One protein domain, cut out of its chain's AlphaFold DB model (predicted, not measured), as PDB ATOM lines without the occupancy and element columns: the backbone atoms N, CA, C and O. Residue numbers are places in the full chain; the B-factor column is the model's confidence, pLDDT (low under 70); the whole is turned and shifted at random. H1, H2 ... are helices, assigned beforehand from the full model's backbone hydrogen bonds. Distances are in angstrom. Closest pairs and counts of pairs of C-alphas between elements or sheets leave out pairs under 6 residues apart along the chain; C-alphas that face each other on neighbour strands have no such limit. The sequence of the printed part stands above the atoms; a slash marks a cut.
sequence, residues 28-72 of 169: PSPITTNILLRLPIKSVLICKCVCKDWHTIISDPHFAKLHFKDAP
ATOM      1  N   PRO A  28     183.101 233.307 152.623       89.12
ATOM      2  CA  PRO A  28     184.419 233.679 153.116       89.12
ATOM      3  C   PRO A  28     185.552 232.987 152.347       89.12
ATOM      4  O   PRO A  28     185.537 231.767 152.156       89.12
ATOM      5  N   SER A  29     186.583 233.761 151.991       88.56
ATOM      6  CA  SER A  29     187.762 233.297 151.239       88.56
ATOM      7  C   SER A  29     188.372 231.966 151.734       88.56
ATOM      8  O   SER A  29     188.666 231.105 150.897       88.56
ATOM      9  N   PRO A  30     188.497 231.699 153.056       90.00
ATOM     10  CA  PRO A  30     189.025 230.421 153.544       90.00
ATOM     11  C   PRO A  30     188.169 229.207 153.157       90.00
ATOM     12  O   PRO A  30     188.704 228.140 152.852       90.00
ATOM     13  N   ILE A  31     186.841 229.361 153.146       91.69
ATOM     14  CA  ILE A  31     185.916 228.274 152.808       91.69
ATOM     15  C   ILE A  31     185.957 228.029 151.299       91.69
ATOM     16  O   ILE A  31     186.112 226.884 150.871       91.69
ATOM     17  N   THR A  32     185.921 229.097 150.498       91.75
ATOM     18  CA  THR A  32     186.090 229.027 149.038       91.75
ATOM     19  C   THR A  32     187.391 228.319 148.667       91.75
ATOM     20  O   THR A  32     187.394 227.401 147.847       91.75
ATOM     21  N   THR A  33     188.490 228.672 149.335       90.88
ATOM     22  CA  THR A  33     189.795 228.030 149.140       90.88
ATOM     23  C   THR A  33     189.743 226.538 149.461       90.88
ATOM     24  O   THR A  33     190.209 225.729 148.663       90.88
ATOM     25  N   ASN A  34     189.129 226.141 150.583       90.25
ATOM     26  CA  ASN A  34     189.015 224.726 150.945       90.25
ATOM     27  C   ASN A  34     188.188 223.919 149.932       90.25
ATOM     28  O   ASN A  34     188.547 222.783 149.627       90.25
ATOM     29  N   ILE A  35     187.111 224.500 149.395       90.44
ATOM     30  CA  ILE A  35     186.297 223.866 148.349       90.44
ATOM     31  C   ILE A  35     187.145 223.651 147.095       90.44
ATOM     32  O   ILE A  35     187.226 222.527 146.600       90.44
ATOM     33  N   LEU A  36     187.819 224.702 146.618       86.69
ATOM     34  CA  LEU A  36     188.667 224.643 145.427       86.69
ATOM     35  C   LEU A  36     189.824 223.644 145.590       86.69
ATOM     36  O   LEU A  36     190.160 222.949 144.633       86.69
ATOM     37  N   LEU A  37     190.387 223.511 146.796       85.00
ATOM     38  CA  LEU A  37     191.465 222.556 147.082       85.00
ATOM     39  C   LEU A  37     191.046 221.088 146.914       85.00
ATOM     40  O   LEU A  37     191.875 220.248 146.578       85.00
ATOM     41  N   ARG A  38     189.763 220.774 147.111       83.31
ATOM     42  CA  ARG A  38     189.233 219.404 146.986       83.31
ATOM     43  C   ARG A  38     188.879 219.019 145.551       83.31
ATOM     44  O   ARG A  38     188.558 217.859 145.293       83.31
ATOM     45  N   LEU A  39     188.886 219.972 144.622       80.44
ATOM     46  CA  LEU A  39     188.512 219.719 143.237       80.44
ATOM     47  C   LEU A  39     189.677 219.091 142.453       80.44
ATOM     48  O   LEU A  39     190.835 219.460 142.660       80.44
ATOM     49  N   PRO A  40     189.404 218.196 141.486       73.81
ATOM     50  CA  PRO A  40     190.414 217.760 140.527       73.81
ATOM     51  C   PRO A  40     191.006 218.953 139.764       73.81
ATOM     52  O   PRO A  40     190.285 219.893 139.427       73.81
ATOM     53  N   ILE A  41     192.293 218.888 139.404       73.75
ATOM     54  CA  ILE A  41     193.007 220.018 138.779       73.75
ATOM     55  C   ILE A  41     192.315 220.549 137.511       73.75
ATOM     56  O   ILE A  41     192.276 221.753 137.281       73.75
ATOM     57  N   LYS A  42     191.684 219.669 136.721       68.12
ATOM     58  CA  LYS A  42     190.911 220.064 135.530       68.12
ATOM     59  C   LYS A  42     189.743 220.988 135.884       68.12
ATOM     60  O   LYS A  42     189.528 221.986 135.207       68.12
ATOM     61  N   SER A  43     189.014 220.671 136.952       72.69
ATOM     62  CA  SER A  43     187.900 221.485 137.442       72.69
ATOM     63  C   SER A  43     188.399 222.813 138.007       72.69
ATOM     64  O   SER A  43     187.836 223.853 137.687       72.69
ATOM     65  N   VAL A  44     189.508 222.798 138.759       79.38
ATOM     66  CA  VAL A  44     190.147 224.013 139.295       79.38
ATOM     67  C   VAL A  44     190.534 224.989 138.179       79.38
ATOM     68  O   VAL A  44     190.317 226.190 138.307       79.38
ATOM     69  N   LEU A  45     191.060 224.502 137.053       77.50
ATOM     70  CA  LEU A  45     191.420 225.375 135.933       77.50
ATOM     71  C   LEU A  45     190.200 226.071 135.314       77.50
ATOM     72  O   LEU A  45     190.284 227.251 134.984       77.50
ATOM     73  N   ILE A  46     189.057 225.384 135.221       78.44
ATOM     74  CA  ILE A  46     187.793 225.982 134.758       78.44
ATOM     75  C   ILE A  46     187.284 227.019 135.775       78.44
ATOM     76  O   ILE A  46     186.807 228.085 135.384       78.44
ATOM     77  N   CYS A  47     187.450 226.758 137.078       82.06
ATOM     78  CA  CYS A  47     187.062 227.675 138.156       82.06
ATOM     79  C   CYS A  47     187.751 229.049 138.073       82.06
ATOM     80  O   CYS A  47     187.182 230.033 138.545       82.06
ATOM     81  N   LYS A  48     188.918 229.161 137.416       80.00
ATOM     82  CA  LYS A  48     189.581 230.458 137.170       80.00
ATOM     83  C   LYS A  48     188.719 231.436 136.373       80.00
ATOM     84  O   LYS A  48     188.914 232.639 136.493       80.00
ATOM     85  N   CYS A  49     187.793 230.932 135.561       80.00
ATOM     86  CA  CYS A  49     186.953 231.747 134.690       80.00
ATOM     87  C   CYS A  49     185.597 232.112 135.321       80.00
ATOM     88  O   CYS A  49     184.810 232.801 134.682       80.00
ATOM     89  N   VAL A  50     185.305 231.648 136.544       85.50
ATOM     90  CA  VAL A  50     183.994 231.843 137.192       85.50
ATOM     91  C   VAL A  50     183.848 233.258 137.748       85.50
ATOM     92  O   VAL A  50     182.863 233.934 137.463       85.50
ATOM     93  N   CYS A  51     184.820 233.723 138.534       85.75
ATOM     94  CA  CYS A  51     184.843 235.082 139.069       85.75
ATOM     95  C   CYS A  51     186.273 235.531 139.411       85.75
ATOM     96  O   CYS A  51     187.216 234.734 139.426       85.75
ATOM     97  N   LYS A  52     186.436 236.828 139.706       84.06
ATOM     98  CA  LYS A  52     187.738 237.437 140.027       84.06
ATOM     99  C   LYS A  52     188.345 236.887 141.319       84.06
ATOM    100  O   LYS A  52     189.559 236.703 141.379       84.06
ATOM    101  N   ASP A  53     187.524 236.589 142.322       88.44
ATOM    102  CA  ASP A  53     188.010 236.068 143.605       88.44
ATOM    103  C   ASP A  53     188.588 234.666 143.442       88.44
ATOM    104  O   ASP A  53     189.699 234.389 143.889       88.44
ATOM    105  N   TRP A  54     187.889 233.797 142.706       88.88
ATOM    106  CA  TRP A  54     188.362 232.445 142.417       88.88
ATOM    107  C   TRP A  54     189.617 232.484 141.552       88.88
ATOM    108  O   TRP A  54     190.582 231.781 141.843       88.88
ATOM    109  N   HIS A  55     189.656 233.355 140.540       85.75
ATOM    110  CA  HIS A  55     190.870 233.587 139.763       85.75
ATOM    111  C   HIS A  55     192.055 233.981 140.658       85.75
ATOM    112  O   HIS A  55     193.162 233.477 140.459       85.75
ATOM    113  N   THR A  56     191.828 234.866 141.632       87.12
ATOM    114  CA  THR A  56     192.861 235.369 142.549       87.12
ATOM    115  C   THR A  56     193.360 234.260 143.471       87.12
ATOM    116  O   THR A  56     194.566 234.039 143.536       87.12
ATOM    117  N   ILE A  57     192.450 233.497 144.088       87.75
ATOM    118  CA  ILE A  57     192.783 232.350 144.948       87.75
ATOM    119  C   ILE A  57     193.571 231.291 144.167       87.75
ATOM    120  O   ILE A  57     194.612 230.832 144.618       87.75
ATOM    121  N   ILE A  58     193.107 230.910 142.973       84.25
ATOM    122  CA  ILE A  58     193.729 229.838 142.178       84.25
ATOM    123  C   ILE A  58     195.073 230.282 141.580       84.25
ATOM    124  O   ILE A  58     195.931 229.449 141.291       84.25
ATOM    125  N   SER A  59     195.263 231.585 141.359       81.81
ATOM    126  CA  SER A  59     196.532 232.126 140.854       81.81
ATOM    127  C   SER A  59     197.572 232.348 141.955       81.81
ATOM    128  O   SER A  59     198.724 232.625 141.625       81.81
ATOM    129  N   ASP A  60     197.206 232.204 143.233       81.06
ATOM    130  CA  ASP A  60     198.147 232.244 144.351       81.06
ATOM    131  C   ASP A  60     199.078 231.010 144.317       81.06
ATOM    132  O   ASP A  60     198.608 229.867 144.376       81.06
ATOM    133  N   PRO A  61     200.412 231.190 144.274       74.38
ATOM    134  CA  PRO A  61     201.364 230.085 144.379       74.38
ATOM    135  C   PRO A  61     201.167 229.209 145.628       74.38
ATOM    136  O   PRO A  61     201.455 228.006 145.597       74.38
ATOM    137  N   HIS A  62     200.671 229.777 146.732       76.38
ATOM    138  CA  HIS A  62     200.384 229.023 147.949       76.38
ATOM    139  C   HIS A  62     199.254 228.006 147.743       76.38
ATOM    140  O   HIS A  62     199.353 226.875 148.227       76.38
ATOM    141  N   PHE A  63     198.228 228.364 146.965       84.62
ATOM    142  CA  PHE A  63     197.136 227.461 146.607       84.62
ATOM    143  C   PHE A  63     197.659 226.232 145.858       84.62
ATOM    144  O   PHE A  63     197.343 225.103 146.232       84.62
ATOM    145  N   ALA A  64     198.526 226.430 144.860       78.00
ATOM    146  CA  ALA A  64     199.125 225.331 144.101       78.00
ATOM    147  C   ALA A  64     199.933 224.380 145.003       78.00
ATOM    148  O   ALA A  64     199.843 223.158 144.867       78.00
ATOM    149  N   LYS A  65     200.675 224.926 145.975       74.38
ATOM    150  CA  LYS A  65     201.434 224.133 146.954       74.38
ATOM    151  C   LYS A  65     200.527 223.288 147.853       74.38
ATOM    152  O   LYS A  65     200.889 222.159 148.175       74.38
ATOM    153  N   LEU A  66     199.389 223.831 148.286       78.12
ATOM    154  CA  LEU A  66     198.413 223.107 149.104       78.12
ATOM    155  C   LEU A  66     197.693 222.027 148.291       78.12
ATOM    156  O   LEU A  66     197.657 220.876 148.714       78.12
ATOM    157  N   HIS A  67     197.223 222.369 147.089       80.06
ATOM    158  CA  HIS A  67     196.556 221.433 146.177       80.06
ATOM    159  C   HIS A  67     197.454 220.238 145.838       80.06
ATOM    160  O   HIS A  67     197.008 219.095 145.806       80.06
ATOM    161  N   PHE A  68     198.754 220.494 145.682       69.75
ATOM    162  CA  PHE A  68     199.752 219.464 145.426       69.75
ATOM    163  C   PHE A  68     199.990 218.518 146.616       69.75
ATOM    164  O   PHE A  68     200.230 217.328 146.413       69.75
ATOM    165  N   LYS A  69     199.940 219.023 147.856       69.81
ATOM    166  CA  LYS A  69     200.140 218.200 149.062       69.81
ATOM    167  C   LYS A  69     199.017 217.187 149.267       69.81
ATOM    168  O   LYS A  69     199.296 216.070 149.696       69.81
ATOM    169  N   ASP A  70     197.792 217.581 148.938       62.66
ATOM    170  CA  ASP A  70     196.591 216.777 149.177       62.66
ATOM    171  C   ASP A  70     196.216 215.890 147.973       62.66
ATOM    172  O   ASP A  70     195.283 215.087 148.048       62.66
ATOM    173  N   ALA A  71     196.952 215.989 146.858       58.19
ATOM    174  CA  ALA A  71     196.695 215.193 145.667       58.19
ATOM    175  C   ALA A  71     197.086 213.707 145.868       58.19
ATOM    176  O   ALA A  71     198.186 213.400 146.344       58.19
ATOM    177  N   PRO A  72     196.222 212.747 145.479       52.56
ATOM    178  CA  PRO A  72     196.524 211.326 145.604       52.56
ATOM    179  C   PRO A  72     197.755 210.936 144.770       52.56
ATOM    180  O   PRO A  72     197.970 211.419 143.663       52.56
TER     181      PRO A  72
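What this domain is: This is residues 28 to 72 of the 169 residues of the protein "Putative F-box domain-containing protein" of Senna tora (UniProt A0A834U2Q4). Four short helices, joined by tight turns, fold into a small cluster in which H2 and H3 lie side by side as a helical hairpin and H1 lies aslant over that pair. H4 packs on H1, with Leu 37 and His 67 closest, and its last residues reach out with the end of the printed part at Pro 72, far from Lys 52 at the start of H3. The printed part has 45 residues with four named helices, in the order H1, H2, H3, H4, and no named strand; the class is all helix. It is compact, with a radius of gyration of the C-alphas of 9.5 A, and the C-alphas span 27 by 20 by 17 A.

How they stand to each other: H1, residues 29 to 37, comes first, and a tight link of 3 residues joins it to H2, residues 41 to 47. These two are close but not clearly touching: their closest C-alphas, those of Leu 36 and Val 44, are 6.3 A apart, and they run opposite ways at a steep tilt of 42 degrees. A tight link of 4 residues leads to H3, residues 52 to 59. H2 and H3 form a helical hairpin, at a shallow tilt of 24 degrees, opposite ways; they only just touch, with 3 pairs of C-alphas within 8 A, the closest those of Cys 47 and Trp 54 at 6.5 A. H1 and H3 also only just touch, with 3 such pairs, the closest those of Thr 33 and Ile 57 at 6.7 A; they run the same way at a steep tilt of 54 degrees. After the tight link of 1 residue, Asp 60, comes H4, residues 61 to 70. H3 and H4 are close but not clearly touching, the closest C-alphas being those of Ile 57 and Phe 63 at 6.8 A, and they run the same way at a steep tilt of 66 degrees. H4 touches H1, where the closest C-alphas, those of Leu 37 and His 67, are 5.3 A apart; the two run the same way at a steep tilt of 50 degrees. H2 and H4 are apart, but only just, their closest C-alphas being 8.3 A from each other. The helix packing is mostly crossed, only just, with 1 of the 3 touching pairs at a shallow tilt. In H1, H2, H3 and H4 every O i to N i+4 pair is within hydrogen-bond range.

Where its parts are: H1 begins at C-alpha 29 (187.762, 233.297, 151.239) and is 12.1 A long from first to last C-alpha. H2 measures 9.7 A and H3 10.3 A. H4, the longest helix with 10 residues, measures 14.9 A and ends at C-alpha 70 (196.591, 216.777, 149.177).

The domain as a whole: The two C-alphas farthest apart are those of Lys 52 and Pro 72, at 28.1 A. The printed part has no cut and no long link. Its mean pLDDT is 80.5, and residue 42 and residues 68 to 72 are under 70.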